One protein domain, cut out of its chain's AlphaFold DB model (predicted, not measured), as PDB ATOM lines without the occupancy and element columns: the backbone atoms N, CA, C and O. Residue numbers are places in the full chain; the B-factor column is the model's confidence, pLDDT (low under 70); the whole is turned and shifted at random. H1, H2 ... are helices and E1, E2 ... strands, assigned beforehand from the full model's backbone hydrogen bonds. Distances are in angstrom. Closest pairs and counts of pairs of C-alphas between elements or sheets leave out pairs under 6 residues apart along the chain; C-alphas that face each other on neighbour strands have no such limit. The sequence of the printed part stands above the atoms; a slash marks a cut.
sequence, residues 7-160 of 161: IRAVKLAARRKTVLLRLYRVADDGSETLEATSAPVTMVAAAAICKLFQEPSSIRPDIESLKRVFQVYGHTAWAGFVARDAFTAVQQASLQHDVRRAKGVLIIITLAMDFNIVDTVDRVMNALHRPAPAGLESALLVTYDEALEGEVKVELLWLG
ATOM      1  N   ILE A   7     121.218 134.839 138.619       84.06
ATOM      2  CA  ILE A   7     121.992 133.898 137.808       84.06
ATOM      3  C   ILE A   7     122.898 134.680 136.874       84.06
ATOM      4  O   ILE A   7     122.440 135.563 136.155       84.06
ATOM      5  N   ARG A   8     124.183 134.333 136.883       86.12
ATOM      6  CA  ARG A   8     125.216 134.951 136.055       86.12
ATOM      7  C   ARG A   8     125.807 133.923 135.103       86.12
ATOM      8  O   ARG A   8     126.242 132.859 135.538       86.12
ATOM      9  N   ALA A   9     125.880 134.262 133.819       88.38
ATOM     10  CA  ALA A   9     126.577 133.464 132.816       88.38
ATOM     11  C   ALA A   9     127.974 134.035 132.533       88.38
ATOM     12  O   ALA A   9     128.113 135.216 132.212       88.38
ATOM     13  N   VAL A  10     129.010 133.197 132.607       90.44
ATOM     14  CA  VAL A  10     130.415 133.588 132.393       90.44
ATOM     15  C   VAL A  10     131.049 132.747 131.284       90.44
ATOM     16  O   VAL A  10     130.845 131.536 131.224       90.44
ATOM     17  N   LYS A  11     131.851 133.389 130.423       92.50
ATOM     18  CA  LYS A  11     132.633 132.742 129.356       92.50
ATOM     19  C   LYS A  11     133.995 132.298 129.885       92.50
ATOM     20  O   LYS A  11     134.730 133.118 130.426       92.50
ATOM     21  N   LEU A  12     134.364 131.042 129.656       91.75
ATOM     22  CA  LEU A  12     135.695 130.506 129.939       91.75
ATOM     23  C   LEU A  12     136.348 130.012 128.644       91.75
ATOM     24  O   LEU A  12     135.722 129.295 127.862       91.75
ATOM     25  N   ALA A  13     137.606 130.384 128.409       87.75
ATOM     26  CA  ALA A  13     138.340 129.949 127.223       87.75
ATOM     27  C   ALA A  13     138.437 128.413 127.165       87.75
ATOM     28  O   ALA A  13     138.823 127.781 128.146       87.75
ATOM     29  N   ALA A  14     138.089 127.823 126.014       82.38
ATOM     30  CA  ALA A  14     138.139 126.374 125.799       82.38
ATOM     31  C   ALA A  14     139.130 126.005 124.689       82.38
ATOM     32  O   ALA A  14     140.123 125.321 124.926       82.38
ATOM     33  N   ARG A  15     138.861 126.463 123.460       84.50
ATOM     34  CA  ARG A  15     139.700 126.254 122.268       84.50
ATOM     35  C   ARG A  15     139.599 127.467 121.340       84.50
ATOM     36  O   ARG A  15     138.802 128.378 121.557       84.50
ATOM     37  N   ARG A  16     140.375 127.482 120.253       82.25
ATOM     38  CA  ARG A  16     140.294 128.541 119.233       82.25
ATOM     39  C   ARG A  16     138.852 128.642 118.701       82.25
ATOM     40  O   ARG A  16     138.328 127.668 118.171       82.25
ATOM     41  N   LYS A  17     138.235 129.824 118.837       85.88
ATOM     42  CA  LYS A  17     136.846 130.168 118.446       85.88
ATOM     43  C   LYS A  17     135.703 129.563 119.284       85.88
ATOM     44  O   LYS A  17     134.543 129.808 118.949       85.88
ATOM     45  N   THR A  18     135.988 128.831 120.363       91.12
ATOM     46  CA  THR A  18     134.949 128.267 121.246       91.12
ATOM     47  C   THR A  18     135.238 128.521 122.720       91.12
ATOM     48  O   THR A  18     136.391 128.625 123.145       91.12
ATOM     49  N   VAL A  19     134.175 128.624 123.511       94.25
ATOM     50  CA  VAL A  19     134.231 128.880 124.955       94.25
ATOM     51  C   VAL A  19     133.265 127.958 125.689       94.25
ATOM     52  O   VAL A  19     132.305 127.468 125.101       94.25
ATOM     53  N   LEU A  20     133.514 127.722 126.973       93.25
ATOM     54  CA  LEU A  20     132.522 127.133 127.873       93.25
ATOM     55  C   LEU A  20     131.699 128.259 128.499       93.25
ATOM     56  O   LEU A  20     132.250 129.309 128.839       93.25
ATOM     57  N   LEU A  21     130.404 128.030 128.691       92.25
ATOM     58  CA  LEU A  21     129.550 128.887 129.502       92.25
ATOM     59  C   LEU A  21     129.364 128.261 130.878       92.25
ATOM     60  O   LEU A  21     129.007 127.091 130.993       92.25
ATOM     61  N   ARG A  22     129.582 129.048 131.927       93.44
ATOM     62  CA  ARG A  22     129.292 128.658 133.309       93.44
ATOM     63  C   ARG A  22     128.136 129.473 133.850       93.44
ATOM     64  O   ARG A  22     128.174 130.698 133.761       93.44
ATOM     65  N   LEU A  23     127.148 128.790 134.416       90.75
ATOM     66  CA  LEU A  23     126.045 129.411 135.141       90.75
ATOM     67  C   LEU A  23     126.379 129.411 136.627       90.75
ATOM     68  O   LEU A  23     126.603 128.351 137.210       90.75
ATOM     69  N   TYR A  24     126.405 130.593 137.226       90.69
ATOM     70  CA  TYR A  24     126.603 130.788 138.654       90.69
ATOM     71  C   TYR A  24     125.325 131.317 139.287       90.69
ATOM     72  O   TYR A  24     124.700 132.230 138.747       90.69
ATOM     73  N   ARG A  25     124.971 130.783 140.452       89.19
ATOM     74  CA  ARG A  25     124.038 131.416 141.378       89.19
ATOM     75  C   ARG A  25     124.812 132.362 142.280       89.19
ATOM     76  O   ARG A  25     125.733 131.921 142.959       89.19
ATOM     77  N   VAL A  26     124.424 133.629 142.281       87.94
ATOM     78  CA  VAL A  26     124.994 134.670 143.138       87.94
ATOM     79  C   VAL A  26     124.015 134.935 144.279       87.94
ATOM     80  O   VAL A  26     122.841 135.238 144.032       87.94
ATOM     81  N   ALA A  27     124.478 134.746 145.511       87.94
ATOM     82  CA  ALA A  27     123.719 135.032 146.724       87.94
ATOM     83  C   ALA A  27     123.820 136.516 147.117       87.94
ATOM     84  O   ALA A  27     124.634 137.265 146.576       87.94
ATOM     85  N   ASP A  28     122.990 136.943 148.072       82.69
ATOM     86  CA  ASP A  28     122.917 138.344 148.518       82.69
ATOM     87  C   ASP A  28     124.234 138.836 149.159       82.69
ATOM     88  O   ASP A  28     124.515 140.031 149.149       82.69
ATOM     89  N   ASP A  29     125.054 137.923 149.690       87.62
ATOM     90  CA  ASP A  29     126.382 138.203 150.258       87.62
ATOM     91  C   ASP A  29     127.507 138.245 149.203       87.62
ATOM     92  O   ASP A  29     128.676 138.423 149.540       87.62
ATOM     93  N   GLY A  30     127.160 138.076 147.921       84.62
ATOM     94  CA  GLY A  30     128.099 138.030 146.803       84.62
ATOM     95  C   GLY A  30     128.794 136.680 146.613       84.62
ATOM     96  O   GLY A  30     129.601 136.550 145.691       84.62
ATOM     97  N   SER A  31     128.496 135.668 147.436       88.88
ATOM     98  CA  SER A  31     129.024 134.319 147.230       88.88
ATOM     99  C   SER A  31     128.447 133.688 145.962       88.88
ATOM    100  O   SER A  31     127.286 133.898 145.595       88.88
ATOM    101  N   GLU A  32     129.278 132.907 145.267       91.38
ATOM    102  CA  GLU A  32     128.918 132.296 143.990       91.38
ATOM    103  C   GLU A  32     128.952 130.773 144.064       91.38
ATOM    104  O   GLU A  32     129.955 130.171 144.446       91.38
ATOM    105  N   THR A  33     127.866 130.140 143.629       92.31
ATOM    106  CA  THR A  33     127.764 128.684 143.490       92.31
ATOM    107  C   THR A  33     127.687 128.321 142.012       92.31
ATOM    108  O   THR A  33     126.825 128.827 141.295       92.31
ATOM    109  N   LEU A  34     128.578 127.448 141.536       92.06
ATOM    110  CA  LEU A  34     128.522 126.935 140.165       92.06
ATOM    111  C   LEU A  34     127.332 125.974 140.013       92.06
ATOM    112  O   LEU A  34     127.282 124.946 140.680       92.06
ATOM    113  N   GLU A  35     126.411 126.286 139.105       91.94
ATOM    114  CA  GLU A  35     125.193 125.502 138.854       91.94
ATOM    115  C   GLU A  35     125.334 124.559 137.653       91.94
ATOM    116  O   GLU A  35     124.857 123.426 137.687       91.94
ATOM    117  N   ALA A  36     125.977 125.019 136.574       91.56
ATOM    118  CA  ALA A  36     126.185 124.226 135.363       91.56
ATOM    119  C   ALA A  36     127.370 124.740 134.536       91.56
ATOM    120  O   ALA A  36     127.727 125.918 134.593       91.56
ATOM    121  N   THR A  37     127.962 123.853 133.733       92.88
ATOM    122  CA  THR A  37     128.958 124.190 132.703       92.88
ATOM    123  C   THR A  37     128.510 123.592 131.376       92.88
ATOM    124  O   THR A  37     128.247 122.395 131.323       92.88
ATOM    125  N   SER A  38     128.438 124.412 130.328       92.25
ATOM    126  CA  SER A  38     128.029 123.987 128.991       92.25
ATOM    127  C   SER A  38     129.087 123.137 128.284       92.25
ATOM    128  O   SER A  38     130.281 123.229 128.579       92.25
ATOM    129  N   ALA A  39     128.671 122.405 127.248       91.69
ATOM    130  CA  ALA A  39     129.573 121.998 126.173       91.69
ATOM    131  C   ALA A  39     130.206 123.229 125.467       91.69
ATOM    132  O   ALA A  39     129.690 124.344 125.604       91.69
ATOM    133  N   PRO A  40     131.323 123.076 124.721       93.19
ATOM    134  CA  PRO A  40     131.945 124.190 124.005       93.19
ATOM    135  C   PRO A  40     131.000 124.824 122.984       93.19
ATOM    136  O   PRO A  40     130.592 124.161 122.038       93.19
ATOM    137  N   VAL A  41     130.728 126.118 123.146       93.44
ATOM    138  CA  VAL A  41     129.882 126.927 122.259       93.44
ATOM    139  C   VAL A  41     130.715 127.913 121.444       93.44
ATOM    140  O   VAL A  41     131.841 128.261 121.815       93.44
ATOM    141  N   THR A  42     130.172 128.404 120.329       91.50
ATOM    142  CA  THR A  42     130.825 129.462 119.544       91.50
ATOM    143  C   THR A  42     130.916 130.760 120.352       91.50
ATOM    144  O   THR A  42     130.060 131.057 121.185       91.50
ATOM    145  N   MET A  43     131.946 131.577 120.098       90.50
ATOM    146  CA  MET A  43     132.097 132.872 120.789       90.50
ATOM    147  C   MET A  43     130.895 133.806 120.582       90.50
ATOM    148  O   MET A  43     130.573 134.577 121.482       90.50
ATOM    149  N   VAL A  44     130.231 133.718 119.423       89.88
ATOM    150  CA  VAL A  44     129.039 134.515 119.095       89.88
ATOM    151  C   VAL A  44     127.851 134.089 119.958       89.88
ATOM    152  O   VAL A  44     127.283 134.933 120.646       89.88
ATOM    153  N   ALA A  45     127.547 132.785 120.009       90.56
ATOM    154  CA  ALA A  45     126.488 132.251 120.869       90.56
ATOM    155  C   ALA A  45     126.740 132.609 122.341       90.56
ATOM    156  O   ALA A  45     125.857 133.087 123.048       90.56
ATOM    157  N   ALA A  46     127.985 132.455 122.790       91.31
ATOM    158  CA  ALA A  46     128.371 132.777 124.152       91.31
ATOM    159  C   ALA A  46     128.226 134.266 124.493       91.31
ATOM    160  O   ALA A  46     127.870 134.612 125.616       91.31
ATOM    161  N   ALA A  47     128.525 135.162 123.547       89.12
ATOM    162  CA  ALA A  47     128.328 136.593 123.734       89.12
ATOM    163  C   ALA A  47     126.840 136.949 123.847       89.12
ATOM    164  O   ALA A  47     126.485 137.671 124.776       89.12
ATOM    165  N   ALA A  48     125.997 136.394 122.971       88.50
ATOM    166  CA  ALA A  48     124.550 136.590 123.014       88.50
ATOM    167  C   ALA A  48     123.960 136.105 124.347       88.50
ATOM    168  O   ALA A  48     123.300 136.868 125.044       88.50
ATOM    169  N   ILE A  49     124.292 134.879 124.764       90.88
ATOM    170  CA  ILE A  49     123.787 134.297 126.013       90.88
ATOM    171  C   ILE A  49     124.231 135.117 127.227       90.88
ATOM    172  O   ILE A  49     123.409 135.437 128.076       90.88
ATOM    173  N   CYS A  50     125.509 135.502 127.320       89.69
ATOM    174  CA  CYS A  50     125.977 136.318 128.442       89.69
ATOM    175  C   CYS A  50     125.272 137.673 128.535       89.69
ATOM    176  O   CYS A  50     124.984 138.102 129.650       89.69
ATOM    177  N   LYS A  51     124.983 138.325 127.400       86.88
ATOM    178  CA  LYS A  51     124.252 139.601 127.373       86.88
ATOM    179  C   LYS A  51     122.868 139.455 128.024       86.88
ATOM    180  O   LYS A  51     122.510 140.266 128.869       86.88
ATOM    181  N   LEU A  52     122.154 138.362 127.742       85.19
ATOM    182  CA  LEU A  52     120.821 138.097 128.307       85.19
ATOM    183  C   LEU A  52     120.802 137.976 129.837       85.19
ATOM    184  O   LEU A  52     119.798 138.295 130.460       85.19
ATOM    185  N   PHE A  53     121.893 137.511 130.453       84.56
ATOM    186  CA  PHE A  53     122.003 137.428 131.918       84.56
ATOM    187  C   PHE A  53     122.514 138.725 132.564       84.56
ATOM    188  O   PHE A  53     122.568 138.809 133.790       84.56
ATOM    189  N   GLN A  54     122.925 139.715 131.767       80.88
ATOM    190  CA  GLN A  54     123.335 141.041 132.245       80.88
ATOM    191  C   GLN A  54     122.179 142.047 132.225       80.88
ATOM    192  O   GLN A  54     122.207 143.019 132.976       80.88
ATOM    193  N   GLU A  55     121.167 141.806 131.393       73.19
ATOM    194  CA  GLU A  55     120.005 142.675 131.221       73.19
ATOM    195  C   GLU A  55     118.788 142.151 132.011       73.19
ATOM    196  O   GLU A  55     118.672 140.946 132.263       73.19
ATOM    197  N   PRO A  56     117.861 143.028 132.441       67.12
ATOM    198  CA  PRO A  56     116.593 142.594 133.014       67.12
ATOM    199  C   PRO A  56     115.825 141.748 131.993       67.12
ATOM    200  O   PRO A  56     115.522 142.213 130.899       67.12
ATOM    201  N   SER A  57     115.494 140.507 132.348       68.88
ATOM    202  CA  SER A  57     114.729 139.621 131.468       68.88
ATOM    203  C   SER A  57     113.229 139.876 131.599       68.88
ATOM    204  O   SER A  57     112.691 139.959 132.706       68.88
ATOM    205  N   SER A  58     112.544 139.952 130.458       71.94
ATOM    206  CA  SER A  58     111.087 140.123 130.373       71.94
ATOM    207  C   SER A  58     110.338 138.948 130.992       71.94
ATOM    208  O   SER A  58     109.292 139.114 131.617       71.94
ATOM    209  N   ILE A  59     110.898 137.748 130.833       76.69
ATOM    210  CA  ILE A  59     110.430 136.521 131.468       76.69
ATOM    211  C   ILE A  59     111.558 135.992 132.332       76.69
ATOM    212  O   ILE A  59     112.675 135.792 131.855       76.69
ATOM    213  N   ARG A  60     111.251 135.713 133.601       80.69
ATOM    214  CA  ARG A  60     112.225 135.096 134.496       80.69
ATOM    215  C   ARG A  60     112.651 133.740 133.912       80.69
ATOM    216  O   ARG A  60     111.786 132.881 133.740       80.69
ATOM    217  N   PRO A  61     113.949 133.520 133.666       81.88
ATOM    218  CA  PRO A  61     114.416 132.254 133.131       81.88
ATOM    219  C   PRO A  61     114.164 131.108 134.112       81.88
ATOM    220  O   PRO A  61     114.382 131.249 135.321       81.88
ATOM    221  N   ASP A  62     113.740 129.961 133.582       88.44
ATOM    222  CA  ASP A  62     113.686 128.719 134.346       88.44
ATOM    223  C   ASP A  62     115.097 128.137 134.477       88.44
ATOM    224  O   ASP A  62     115.671 127.567 133.545       88.44
ATOM    225  N   ILE A  63     115.657 128.307 135.668       86.38
ATOM    226  CA  ILE A  63     117.037 127.938 135.974       86.38
ATOM    227  C   ILE A  63     117.237 126.429 135.949       86.38
ATOM    228  O   ILE A  63     118.295 125.972 135.521       86.38
ATOM    229  N   GLU A  64     116.243 125.642 136.355       91.19
ATOM    230  CA  GLU A  64     116.383 124.186 136.341       91.19
ATOM    231  C   GLU A  64     116.376 123.657 134.905       91.19
ATOM    232  O   GLU A  64     117.189 122.801 134.564       91.19
ATOM    233  N   SER A  65     115.543 124.228 134.031       92.25
ATOM    234  CA  SER A  65     115.587 123.920 132.596       92.25
ATOM    235  C   SER A  65     116.914 124.337 131.955       92.25
ATOM    236  O   SER A  65     117.521 123.548 131.231       92.25
ATOM    237  N   LEU A  66     117.436 125.524 132.281       91.38
ATOM    238  CA  LEU A  66     118.758 125.960 131.813       91.38
ATOM    239  C   LEU A  66     119.880 125.016 132.255       91.38
ATOM    240  O   LEU A  66     120.755 124.695 131.452       91.38
ATOM    241  N   LYS A  67     119.856 124.555 133.511       92.88
ATOM    242  CA  LYS A  67     120.838 123.596 134.031       92.88
ATOM    243  C   LYS A  67     120.800 122.288 133.254       92.88
ATOM    244  O   LYS A  67     121.856 121.843 132.812       92.88
ATOM    245  N   ARG A  68     119.607 121.719 133.041       94.44
ATOM    246  CA  ARG A  68     119.443 120.479 132.263       94.44
ATOM    247  C   ARG A  68     120.002 120.629 130.851       94.44
ATOM    248  O   ARG A  68     120.815 119.812 130.434       94.44
ATOM    249  N   VAL A  69     119.665 121.721 130.163       94.31
ATOM    250  CA  VAL A  69     120.168 122.010 128.810       94.31
ATOM    251  C   VAL A  69     121.686 122.201 128.790       94.31
ATOM    252  O   VAL A  69     122.360 121.638 127.933       94.31
ATOM    253  N   PHE A  70     122.261 122.952 129.733       92.62
ATOM    254  CA  PHE A  70     123.706 123.210 129.760       92.62
ATOM    255  C   PHE A  70     124.510 121.956 130.113       92.62
ATOM    256  O   PHE A  70     125.651 121.827 129.687       92.62
ATOM    257  N   GLN A  71     123.931 121.014 130.851       92.38
ATOM    258  CA  GLN A  71     124.577 119.741 131.170       92.38
ATOM    259  C   GLN A  71     124.556 118.739 130.002       92.38
ATOM    260  O   GLN A  71     125.181 117.682 130.098       92.38
ATOM    261  N   VAL A  72     123.896 119.056 128.881       93.62
ATOM    262  CA  VAL A  72     123.946 118.227 127.673       93.62
ATOM    263  C   VAL A  72     125.348 118.275 127.058       93.62
ATOM    264  O   VAL A  72     125.805 119.296 126.543       93.62
ATOM    265  N   TYR A  73     126.028 117.129 127.077       89.00
ATOM    266  CA  TYR A  73     127.344 116.947 126.469       89.00
ATOM    267  C   TYR A  73     127.259 116.693 124.959       89.00
ATOM    268  O   TYR A  73     126.351 116.008 124.488       89.00
ATOM    269  N   GLY A  74     128.263 117.163 124.214       90.75
ATOM    270  CA  GLY A  74     128.452 116.866 122.790       90.75
ATOM    271  C   GLY A  74     128.824 118.101 121.977       90.75
ATOM    272  O   GLY A  74     129.319 119.086 122.529       90.75
ATOM    273  N   HIS A  75     128.608 118.047 120.662       91.06
ATOM    274  CA  HIS A  75     128.781 119.217 119.810       91.06
ATOM    275  C   HIS A  75     127.603 120.179 119.965       91.06
ATOM    276  O   HIS A  75     126.485 119.780 120.299       91.06
ATOM    277  N   THR A  76     127.869 121.464 119.726       93.19
ATOM    278  CA  THR A  76     126.841 122.506 119.739       93.19
ATOM    279  C   THR A  76     126.740 123.175 118.380       93.19
ATOM    280  O   THR A  76     127.774 123.437 117.757       93.19
ATOM    281  N   ALA A  77     125.529 123.537 117.971       92.56
ATOM    282  CA  ALA A  77     125.273 124.312 116.764       92.56
ATOM    283  C   ALA A  77     124.411 125.531 117.099       92.56
ATOM    284  O   ALA A  77     123.457 125.428 117.863       92.56
ATOM    285  N   TRP A  78     124.761 126.690 116.545       94.25
ATOM    286  CA  TRP A  78     124.045 127.946 116.767       94.25
ATOM    287  C   TRP A  78     123.461 128.446 115.457       94.25
ATOM    288  O   TRP A  78     124.170 128.498 114.448       94.25
ATOM    289  N   ALA A  79     122.197 128.843 115.486       94.44
ATOM    290  CA  ALA A  79     121.523 129.488 114.374       94.44
ATOM    291  C   ALA A  79     120.607 130.591 114.887       94.44
ATOM    292  O   ALA A  79     120.132 130.545 116.018       94.44
ATOM    293  N   GLY A  80     120.343 131.571 114.034       95.50
ATOM    294  CA  GLY A  80     119.391 132.627 114.327       95.50
ATOM    295  C   GLY A  80     118.758 133.168 113.061       95.50
ATOM    296  O   GLY A  80     119.349 133.081 111.982       95.50
ATOM    297  N   PHE A  81     117.556 133.714 113.196       96.88
ATOM    298  CA  PHE A  81     116.857 134.382 112.107       96.88
ATOM    299  C   PHE A  81     115.941 135.482 112.647       96.88
ATOM    300  O   PHE A  81     115.387 135.348 113.738       96.88
ATOM    301  N   VAL A  82     115.791 136.559 111.878       97.00
ATOM    302  CA  VAL A  82     114.894 137.684 112.171       97.00
ATOM    303  C   VAL A  82     113.770 137.671 111.147       97.00
ATOM    304  O   VAL A  82     114.034 137.552 109.951       97.00
ATOM    305  N   ALA A  83     112.523 137.762 111.596       96.75
ATOM    306  CA  ALA A  83     111.371 137.885 110.714       96.75
ATOM    307  C   ALA A  83     110.240 138.655 111.401       96.75
ATOM    308  O   ALA A  83     110.189 138.742 112.622       96.75
ATOM    309  N   ARG A  84     109.273 139.143 110.622       94.62
ATOM    310  CA  ARG A  84     108.041 139.754 111.157       94.62
ATOM    311  C   ARG A  84     107.095 138.758 111.826       94.62
ATOM    312  O   ARG A  84     106.215 139.148 112.579       94.62
ATOM    313  N   ASP A  85     107.256 137.473 111.528       93.62
ATOM    314  CA  ASP A  85     106.436 136.396 112.068       93.62
ATOM    315  C   ASP A  85     107.307 135.379 112.818       93.62
ATOM    316  O   ASP A  85     108.320 134.890 112.309       93.62
ATOM    317  N   ALA A  86     106.880 135.042 114.035       94.75
ATOM    318  CA  ALA A  86     107.616 134.175 114.947       94.75
ATOM    319  C   ALA A  86     107.785 132.749 114.419       94.75
ATOM    320  O   ALA A  86     108.850 132.153 114.584       94.75
ATOM    321  N   PHE A  87     106.752 132.222 113.757       94.25
ATOM    322  CA  PHE A  87     106.777 130.889 113.163       94.25
ATOM    323  C   PHE A  87     107.803 130.818 112.025       94.25
ATOM    324  O   PHE A  87     108.594 129.878 111.943       94.25
ATOM    325  N   THR A  88     107.862 131.853 111.191       95.38
ATOM    326  CA  THR A  88     108.861 131.977 110.127       95.38
ATOM    327  C   THR A  88     110.276 132.070 110.702       95.38
ATOM    328  O   THR A  88     111.162 131.340 110.253       95.38
ATOM    329  N   ALA A  89     110.496 132.907 111.723       96.75
ATOM    330  CA  ALA A  89     111.811 133.074 112.343       96.75
ATOM    331  C   ALA A  89     112.368 131.752 112.901       96.75
ATOM    332  O   ALA A  89     113.491 131.361 112.577       96.75
ATOM    333  N   VAL A  90     111.571 131.014 113.681       95.62
ATOM    334  CA  VAL A  90     112.009 129.732 114.256       95.62
ATOM    335  C   VAL A  90     112.216 128.653 113.192       95.62
ATOM    336  O   VAL A  90     113.179 127.888 113.292       95.62
ATOM    337  N   GLN A  91     111.377 128.590 112.151       93.12
ATOM    338  CA  GLN A  91     111.569 127.628 111.065       93.12
ATOM    339  C   GLN A  91     112.877 127.885 110.319       93.12
ATOM    340  O   GLN A  91     113.668 126.960 110.142       93.12
ATOM    341  N   GLN A  92     113.144 129.135 109.937       95.38
ATOM    342  CA  GLN A  92     114.376 129.487 109.230       95.38
ATOM    343  C   GLN A  92     115.621 129.275 110.099       95.38
ATOM    344  O   GLN A  92     116.635 128.790 109.600       95.38
ATOM    345  N   ALA A  93     115.553 129.560 111.403       94.56
ATOM    346  CA  ALA A  93     116.638 129.238 112.327       94.56
ATOM    347  C   ALA A  93     116.868 127.716 112.434       94.56
ATOM    348  O   ALA A  93     118.011 127.259 112.454       94.56
ATOM    349  N   SER A  94     115.796 126.919 112.453       90.94
ATOM    350  CA  SER A  94     115.872 125.456 112.580       90.94
ATOM    351  C   SER A  94     116.441 124.769 111.334       90.94
ATOM    352  O   SER A  94     117.093 123.739 111.459       90.94
ATOM    353  N   LEU A  95     116.233 125.334 110.139       89.81
ATOM    354  CA  LEU A  95     116.702 124.757 108.870       89.81
ATOM    355  C   LEU A  95     118.217 124.886 108.640       89.81
ATOM    356  O   LEU A  95     118.750 124.247 107.736       89.81
ATOM    357  N   GLN A  96     118.920 125.699 109.432       89.12
ATOM    358  CA  GLN A  96     120.354 125.950 109.239       89.12
ATOM    359  C   GLN A  96     121.248 124.770 109.653       89.12
ATOM    360  O   GLN A  96     122.401 124.719 109.229       89.12
ATOM    361  N   HIS A  97     120.742 123.822 110.455       86.69
ATOM    362  CA  HIS A  97     121.501 122.663 110.945       86.69
ATOM    363  C   HIS A  97     120.646 121.386 110.932       86.69
ATOM    364  O   HIS A  97     119.435 121.449 111.127       86.69
ATOM    365  N   ASP A  98     121.261 120.207 110.757       80.69
ATOM    366  CA  ASP A  98     120.559 118.923 110.956       80.69
ATOM    367  C   ASP A  98     120.510 118.585 112.451       80.69
ATOM    368  O   ASP A  98     121.509 118.197 113.058       80.69
ATOM    369  N   VAL A  99     119.336 118.760 113.052       78.56
ATOM    370  CA  VAL A  99     119.141 118.729 114.512       78.56
ATOM    371  C   VAL A  99     118.418 117.477 114.994       78.56
ATOM    372  O   VAL A  99     118.081 117.366 116.168       78.56
ATOM    373  N   ARG A 100     118.229 116.480 114.119       82.81
ATOM    374  CA  ARG A 100     117.552 115.211 114.454       82.81
ATOM    375  C   ARG A 100     118.215 114.437 115.597       82.81
ATOM    376  O   ARG A 100     117.579 113.579 116.200       82.81
ATOM    377  N   ARG A 101     119.491 114.717 115.873       86.62
ATOM    378  CA  ARG A 101     120.279 114.099 116.952       86.62
ATOM    379  C   ARG A 101     120.441 114.984 118.185       86.62
ATOM    380  O   ARG A 101     121.033 114.524 119.157       86.62
ATOM    381  N   ALA A 102     119.943 116.220 118.153       91.81
ATOM    382  CA  ALA A 102     120.072 117.129 119.280       91.81
ATOM    383  C   ALA A 102     119.387 116.541 120.520       91.81
ATOM    384  O   ALA A 102     118.288 115.994 120.447       91.81
ATOM    385  N   LYS A 103     120.056 116.666 121.665       94.38
ATOM    386  CA  LYS A 103     119.560 116.213 122.974       94.38
ATOM    387  C   LYS A 103     119.106 117.372 123.848       94.38
ATOM    388  O   LYS A 103     118.367 117.161 124.803       94.38
ATOM    389  N   GLY A 104     119.530 118.588 123.508       94.81
ATOM    390  CA  GLY A 104     119.055 119.801 124.146       94.81
ATOM    391  C   GLY A 104     118.941 120.972 123.180       94.81
ATOM    392  O   GLY A 104     119.621 121.013 122.150       94.81
ATOM    393  N   VAL A 105     118.103 121.939 123.541       95.38
ATOM    394  CA  VAL A 105     117.977 123.223 122.857       95.38
ATOM    395  C   VAL A 105     117.819 124.363 123.863       95.38
ATOM    396  O   VAL A 105     116.984 124.314 124.766       95.38
ATOM    397  N   LEU A 106     118.621 125.413 123.702       95.44
ATOM    398  CA  LEU A 106     118.342 126.716 124.300       95.44
ATOM    399  C   LEU A 106     117.706 127.602 123.232       95.44
ATOM    400  O   LEU A 106     118.304 127.850 122.186       95.44
ATOM    401  N   ILE A 107     116.504 128.074 123.530       95.44
ATOM    402  CA  ILE A 107     115.680 128.910 122.667       95.44
ATOM    403  C   ILE A 107     115.761 130.329 123.207       95.44
ATOM    404  O   ILE A 107     115.476 130.567 124.380       95.44
ATOM    405  N   ILE A 108     116.153 131.268 122.361       95.31
ATOM    406  CA  ILE A 108     116.220 132.687 122.694       95.31
ATOM    407  C   ILE A 108     115.281 133.421 121.751       95.31
ATOM    408  O   ILE A 108     115.417 133.326 120.533       95.31
ATOM    409  N   ILE A 109     114.329 134.145 122.325       95.19
ATOM    410  CA  ILE A 109     113.386 134.982 121.590       95.19
ATOM    411  C   ILE A 109     113.664 136.433 121.969       95.19
ATOM    412  O   ILE A 109     113.526 136.814 123.131       95.19
ATOM    413  N   THR A 110     114.039 137.241 120.987       94.25
ATOM    414  CA  THR A 110     114.161 138.690 121.132       94.25
ATOM    415  C   THR A 110     113.001 139.339 120.391       94.25
ATOM    416  O   THR A 110     112.837 139.139 119.187       94.25
ATOM    417  N   LEU A 111     112.180 140.075 121.130       93.50
ATOM    418  CA  LEU A 111     110.939 140.679 120.659       93.50
ATOM    419  C   LEU A 111     111.122 142.183 120.433       93.50
ATOM    420  O   LEU A 111     111.801 142.844 121.220       93.50
ATOM    421  N   ALA A 112     110.452 142.739 119.426       92.75
ATOM    422  CA  ALA A 112     110.125 144.160 119.429       92.75
ATOM    423  C   ALA A 112     109.173 144.491 120.602       92.75
ATOM    424  O   ALA A 112     108.443 143.626 121.097       92.75
ATOM    425  N   MET A 113     109.185 145.741 121.071       88.19
ATOM    426  CA  MET A 113     108.443 146.172 122.273       88.19
ATOM    427  C   MET A 113     106.912 146.060 122.141       88.19
ATOM    428  O   MET A 113     106.202 146.057 123.145       88.19
ATOM    429  N   ASP A 114     106.399 145.980 120.917       86.75
ATOM    430  CA  ASP A 114     104.980 145.899 120.569       86.75
ATOM    431  C   ASP A 114     104.457 144.456 120.415       86.75
ATOM    432  O   ASP A 114     103.259 144.251 120.205       86.75
ATOM    433  N   PHE A 115     105.315 143.439 120.557       86.50
ATOM    434  CA  PHE A 115     104.917 142.038 120.405       86.50
ATOM    435  C   PHE A 115     104.203 141.465 121.633       86.50
ATOM    436  O   PHE A 115     104.586 141.671 122.786       86.50
ATOM    437  N   ASN A 116     103.203 140.616 121.380       90.50
ATOM    438  CA  ASN A 116     102.590 139.798 122.421       90.50
ATOM    439  C   ASN A 116     103.505 138.615 122.776       90.50
ATOM    440  O   ASN A 116     103.645 137.673 121.989       90.50
ATOM    441  N   ILE A 117     104.090 138.637 123.978       90.88
ATOM    442  CA  ILE A 117     104.997 137.581 124.453       90.88
ATOM    443  C   ILE A 117     104.341 136.196 124.387       90.88
ATOM    444  O   ILE A 117     104.965 135.252 123.912       90.88
ATOM    445  N   VAL A 118     103.112 136.056 124.892       91.81
ATOM    446  CA  VAL A 118     102.468 134.747 125.083       91.81
ATOM    447  C   VAL A 118     102.185 134.083 123.737       91.81
ATOM    448  O   VAL A 118     102.578 132.935 123.544       91.81
ATOM    449  N   ASP A 119     101.581 134.818 122.798       92.75
ATOM    450  CA  ASP A 119     101.330 134.326 121.432       92.75
ATOM    451  C   ASP A 119     102.648 133.985 120.720       92.75
ATOM    452  O   ASP A 119     102.783 132.938 120.089       92.75
ATOM    453  N   THR A 120     103.673 134.826 120.883       93.62
ATOM    454  CA  THR A 120     104.978 134.584 120.257       93.62
ATOM    455  C   THR A 120     105.649 133.317 120.782       93.62
ATOM    456  O   THR A 120     106.124 132.499 119.993       93.62
ATOM    457  N   VAL A 121     105.676 133.132 122.104       93.62
ATOM    458  CA  VAL A 121     106.246 131.933 122.730       93.62
ATOM    459  C   VAL A 121     105.491 130.688 122.271       93.62
ATOM    460  O   VAL A 121     106.135 129.733 121.844       93.62
ATOM    461  N   ASP A 122     104.155 130.698 122.290       93.38
ATOM    462  CA  ASP A 122     103.352 129.551 121.852       93.38
ATOM    463  C   ASP A 122     103.663 129.158 120.398       93.38
ATOM    464  O   ASP A 122     103.967 127.996 120.115       93.38
ATOM    465  N   ARG A 123     103.711 130.132 119.480       94.12
ATOM    466  CA  ARG A 123     104.070 129.889 118.072       94.12
ATOM    467  C   ARG A 123     105.469 129.298 117.911       94.12
ATOM    468  O   ARG A 123     105.636 128.354 117.138       94.12
ATOM    469  N   VAL A 124     106.460 129.830 118.630       94.62
ATOM    470  CA  VAL A 124     107.845 129.335 118.567       94.62
ATOM    471  C   VAL A 124     107.934 127.902 119.084       94.62
ATOM    472  O   VAL A 124     108.480 127.036 118.399       94.62
ATOM    473  N   MET A 125     107.354 127.627 120.253       91.94
ATOM    474  CA  MET A 125     107.393 126.294 120.857       91.94
ATOM    475  C   MET A 125     106.641 125.267 120.001       91.94
ATOM    476  O   MET A 125     107.152 124.171 119.766       91.94
ATOM    477  N   ASN A 126     105.472 125.622 119.459       91.00
ATOM    478  CA  ASN A 126     104.686 124.742 118.591       91.00
ATOM    479  C   ASN A 126     105.404 124.413 117.275       91.00
ATOM    480  O   ASN A 126     105.314 123.285 116.782       91.00
ATOM    481  N   ALA A 127     106.133 125.372 116.705       90.31
ATOM    482  CA  ALA A 127     106.928 125.140 115.506       90.31
ATOM    483  C   ALA A 127     108.155 124.256 115.775       90.31
ATOM    484  O   ALA A 127     108.491 123.421 114.937       90.31
ATOM    485  N   LEU A 128     108.798 124.417 116.937       87.25
ATOM    486  CA  LEU A 128     110.009 123.686 117.308       87.25
ATOM    487  C   LEU A 128     109.725 122.248 117.762       87.25
ATOM    488  O   LEU A 128     110.472 121.336 117.417       87.25
ATOM    489  N   HIS A 129     108.647 122.026 118.518       78.62
ATOM    490  CA  HIS A 129     108.336 120.712 119.089       78.62
ATOM    491  C   HIS A 129     107.806 119.703 118.072       78.62
ATOM    492  O   HIS A 129     107.995 118.505 118.258       78.62
ATOM    493  N   ARG A 130     107.179 120.150 116.977       74.69
ATOM    494  CA  ARG A 130     106.707 119.243 115.916       74.69
ATOM    495  C   ARG A 130     107.830 118.394 115.295       74.69
ATOM    496  O   ARG A 130     107.615 117.197 115.130       74.69
ATOM    497  N   PRO A 131     108.997 118.964 114.934       74.06
ATOM    498  CA  PRO A 131     110.136 118.196 114.428       74.06
ATOM    499  C   PRO A 131     111.113 117.709 115.513       74.06
ATOM    500  O   PRO A 131     112.082 117.028 115.173       74.06
ATOM    501  N   ALA A 132     110.921 118.074 116.784       77.25
ATOM    502  CA  ALA A 132     111.881 117.770 117.841       77.25
ATOM    503  C   ALA A 132     111.959 116.261 118.152       77.25
ATOM    504  O   ALA A 132     110.931 115.579 118.188       77.25
ATOM    505  N   PRO A 133     113.163 115.724 118.429       82.12
ATOM    506  CA  PRO A 133     113.298 114.360 118.921       82.12
ATOM    507  C   PRO A 133     112.629 114.198 120.295       82.12
ATOM    508  O   PRO A 133     112.598 115.118 121.115       82.12
ATOM    509  N   ALA A 134     112.104 113.000 120.563       82.62
ATOM    510  CA  ALA A 134     111.520 112.678 121.861       82.62
ATOM    511  C   ALA A 134     112.568 112.822 122.979       82.62
ATOM    512  O   ALA A 134     113.691 112.335 122.848       82.62
ATOM    513  N   GLY A 135     112.191 113.471 124.085       85.75
ATOM    514  CA  GLY A 135     113.084 113.691 125.228       85.75
ATOM    515  C   GLY A 135     114.108 114.817 125.040       85.75
ATOM    516  O   GLY A 135     115.090 114.854 125.775       85.75
ATOM    517  N   LEU A 136     113.903 115.714 124.069       91.56
ATOM    518  CA  LEU A 136     114.710 116.925 123.913       91.56
ATOM    519  C   LEU A 136     114.578 117.818 125.157       91.56
ATOM    520  O   LEU A 136     113.497 118.329 125.446       91.56
ATOM    521  N   GLU A 137     115.682 118.050 125.866       94.75
ATOM    522  CA  GLU A 137     115.713 119.043 126.941       94.75
ATOM    523  C   GLU A 137     115.613 120.449 126.340       94.75
ATOM    524  O   GLU A 137     116.372 120.808 125.440       94.75
ATOM    525  N   SER A 138     114.699 121.274 126.838       94.19
ATOM    526  CA  SER A 138     114.478 122.621 126.308       94.19
ATOM    527  C   SER A 138     114.553 123.670 127.405       94.19
ATOM    528  O   SER A 138     113.983 123.490 128.482       94.19
ATOM    529  N   ALA A 139     115.188 124.799 127.108       93.88
ATOM    530  CA  ALA A 139     115.175 125.987 127.949       93.88
ATOM    531  C   ALA A 139     114.840 127.209 127.096       93.88
ATOM    532  O   ALA A 139     115.250 127.292 125.941       93.88
ATOM    533  N   LEU A 140     114.113 128.157 127.683       93.25
ATOM    534  CA  LEU A 140     113.643 129.359 127.008       93.25
ATOM    535  C   LEU A 140     114.178 130.609 127.708       93.25
ATOM    536  O   LEU A 140     114.086 130.738 128.930       93.25
ATOM    537  N   LEU A 141     114.687 131.539 126.909       91.81
ATOM    538  CA  LEU A 141     115.010 132.905 127.293       91.81
ATOM    539  C   LEU A 141     114.223 133.857 126.395       91.81
ATOM    540  O   LEU A 141     114.185 133.674 125.179       91.81
ATOM    541  N   VAL A 142     113.612 134.878 126.991       92.00
ATOM    542  CA  VAL A 142     112.876 135.906 126.249       92.00
ATOM    543  C   VAL A 142     113.338 137.282 126.700       92.00
ATOM    544  O   VAL A 142     113.409 137.552 127.901       92.00
ATOM    545  N   THR A 143     113.644 138.137 125.731       90.81
ATOM    546  CA  THR A 143     114.056 139.524 125.949       90.81
ATOM    547  C   THR A 143     113.398 140.451 124.928       90.81
ATOM    548  O   THR A 143     112.756 139.988 123.982       90.81
ATOM    549  N   TYR A 144     113.582 141.755 125.111       90.50
ATOM    550  CA  TYR A 144     113.217 142.777 124.136       90.50
ATOM    551  C   TYR A 144     114.452 143.430 123.517       90.50
ATOM    552  O   TYR A 144     115.514 143.474 124.137       90.50
ATOM    553  N   ASP A 145     114.295 143.946 122.303       90.00
ATOM    554  CA  ASP A 145     115.258 144.832 121.654       90.00
ATOM    555  C   ASP A 145     114.497 145.951 120.937       90.00
ATOM    556  O   ASP A 145     113.710 145.696 120.027       90.00
ATOM    557  N   GLU A 146     114.717 147.194 121.369       88.69
ATOM    558  CA  GLU A 146     114.080 148.386 120.795       88.69
ATOM    559  C   GLU A 146     114.505 148.636 119.341       88.69
ATOM    560  O   GLU A 146     113.813 149.348 118.620       88.69
ATOM    561  N   ALA A 147     115.620 148.046 118.897       91.06
ATOM    562  CA  ALA A 147     116.062 148.130 117.511       91.06
ATOM    563  C   ALA A 147     115.261 147.220 116.561       91.06
ATOM    564  O   ALA A 147     115.416 147.336 115.345       91.06
ATOM    565  N   LEU A 148     114.437 146.301 117.082       90.94
ATOM    566  CA  LEU A 148     113.524 145.505 116.261       90.94
ATOM    567  C   LEU A 148     112.246 146.304 115.984       90.94
ATOM    568  O   LEU A 148     111.517 146.674 116.902       90.94
ATOM    569  N   GLU A 149     111.945 146.529 114.707       89.69
ATOM    570  CA  GLU A 149     110.772 147.291 114.267       89.69
ATOM    571  C   GLU A 149     109.674 146.351 113.755       89.69
ATOM    572  O   GLU A 149     109.610 146.022 112.568       89.69
ATOM    573  N   GLY A 150     108.795 145.895 114.650       90.19
ATOM    574  CA  GLY A 150     107.724 144.967 114.274       90.19
ATOM    575  C   GLY A 150     108.250 143.580 113.864       90.19
ATOM    576  O   GLY A 150     107.617 142.870 113.078       90.19
ATOM    577  N   GLU A 151     109.420 143.201 114.379       95.31
ATOM    578  CA  GLU A 151     110.103 141.945 114.085       95.31
ATOM    579  C   GLU A 151     110.393 141.143 115.356       95.31
ATOM    580  O   GLU A 151     110.456 141.658 116.472       95.31
ATOM    581  N   VAL A 152     110.612 139.848 115.162       95.94
ATOM    582  CA  VAL A 152     111.075 138.915 116.177       95.94
ATOM    583  C   VAL A 152     112.316 138.201 115.668       95.94
ATOM    584  O   VAL A 152     112.375 137.695 114.543       95.94
ATOM    585  N   LYS A 153     113.320 138.132 116.531       96.38
ATOM    586  CA  LYS A 153     114.519 137.338 116.315       96.38
ATOM    587  C   LYS A 153     114.429 136.075 117.156       96.38
ATOM    588  O   LYS A 153     114.239 136.145 118.369       96.38
ATOM    589  N   VAL A 154     114.598 134.925 116.516       96.62
ATOM    590  CA  VAL A 154     114.699 133.633 117.197       96.62
ATOM    591  C   VAL A 154     116.101 133.089 116.992       96.62
ATOM    592  O   VAL A 154     116.567 132.965 115.860       96.62
ATOM    593  N   GLU A 155     116.769 132.757 118.090       96.75
ATOM    594  CA  GLU A 155     118.077 132.112 118.108       96.75
ATOM    595  C   GLU A 155     117.979 130.763 118.820       96.75
ATOM    596  O   GLU A 155     117.313 130.623 119.846       96.75
ATOM    597  N   LEU A 156     118.644 129.760 118.257       95.56
ATOM    598  CA  LEU A 156     118.622 128.380 118.717       95.56
ATOM    599  C   LEU A 156     120.059 127.910 118.929       95.56
ATOM    600  O   LEU A 156     120.867 127.894 117.995       95.56
ATOM    601  N   LEU A 157     120.366 127.495 120.156       95.56
ATOM    602  CA  LEU A 157     121.558 126.711 120.459       95.56
ATOM    603  C   LEU A 157     121.149 125.251 120.598       95.56
ATOM    604  O   LEU A 157     120.536 124.872 121.592       95.56
ATOM    605  N   TRP A 158     121.535 124.433 119.636       94.25
ATOM    606  CA  TRP A 158     121.387 122.986 119.692       94.25
ATOM    607  C   TRP A 158     122.577 122.373 120.418       94.25
ATOM    608  O   TRP A 158     123.720 122.764 120.167       94.25
ATOM    609  N   LEU A 159     122.324 121.410 121.304       93.88
ATOM    610  CA  LEU A 159     123.345 120.731 122.100       93.88
ATOM    611  C   LEU A 159     123.235 119.214 121.971       93.88
ATOM    612  O   LEU A 159     122.146 118.651 121.831       93.88
ATOM    613  N   GLY A 160     124.384 118.548 122.075       91.31
ATOM    614  CA  GLY A 160     124.464 117.092 122.019       91.31
ATOM    615  C   GLY A 160     124.234 116.517 120.624       91.31
ATOM    616  O   GLY A 160     123.783 115.377 120.533       91.31
TER     617      GLY A 160
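AT A GLANCE: This is residues 7 to 160 of the 161 residues of an uncharacterized protein of Alcaligenaceae bacterium (UniProt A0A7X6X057). Two sheets with a layer of two helices between them: H1 and H2 pack between a strongly twisted sheet of four strands, E4, E7, E5 and E6, and a smaller one, E1, E2 and E3. H3 and H4 cover the larger sheet's other face. The printed part has 154 residues, with named elements in the order E1 E2 E3 H1 H2 E4 H3 E5 H4 E6 E7; the larger sheet, order E4 E7 E5 E6, is mixed, the smaller antiparallel. The class is mixed, helices and strands; the whole is compact, with a radius of gyration of the C-alphas of 15.0 A and spans of 41 by 35 by 29 A.

IN THESE COORDINATES: Find C-alpha 7 at (121.992, 133.898, 137.808); from there E1, residues 7 to 15, runs 24.8 A. Next come E2, residues 18 to 26, 24.9 A, and E3, residues 32 to 37. H1 holds residues 43 to 52 and H2 residues 63 to 70. Look then for E4, residues 76 to 83, 23.6 A; H3, residues 86 to 94; E5, residues 104 to 111, 22.7 A; and H4, residues 117 to 129, 18.0 A. E6, residues 137 to 144, runs 24.0 A, and E7, residues 152 to 159, runs 22.7 A to C-alpha 159 at (123.345, 120.731, 122.100).

HOW THE PARTS SIT: E1, E2 and E3 form a meander, each strand the antiparallel neighbour of the one before, in two hairpins; check N 10 and O 22, 2.9 A, and N 25 and O 33, 2.8 A. H1 and H2 lie on the same face of this sheet, two layers; H1 runs along E2 at 1 degrees on the local plane, and the closest C-alphas of E1 and H1 are Ala 9 and Cys 50, 5.3 A. H2 is also on the larger sheet, at a height of 6.9 A, over E6 and across it at 64 degrees on the local plane; their closest C-alphas are Ser 65 and Ala 139, 5.1 A. H1 and H2 on one face of the larger sheet, with H3 and H4 on the opposite face, make three layers. E4, H3, E5 is a split strand-helix-strand unit, two strands running the same way with E7 between them, and E5, H4, E6 is an unsplit one, its strands parallel neighbours; both crossovers are right-handed. Across E4 and E7, antiparallel, see N 79 and O 156, 3.0 A; across E7 and E5, antiparallel, N 108 and O 155, 2.8 A; across E5 and E6, parallel, N 107 and O 139, 2.8 A. H3 and H4 touch, closest at the C-alphas of Phe 87 and Arg 123, 5.7 A, and run the same way at 36 degrees, only just a steep tilt. In H1, H2, H3 and H4 every O i to N i+4 pair is within hydrogen-bond range.

THE WHOLE: The C-alphas farthest apart are those of Asp 29 and Leu 95, 44.6 A. The printed part has no cut and no long link. Mean pLDDT of the printed part is 90.0; residues 56 to 57 are under 70.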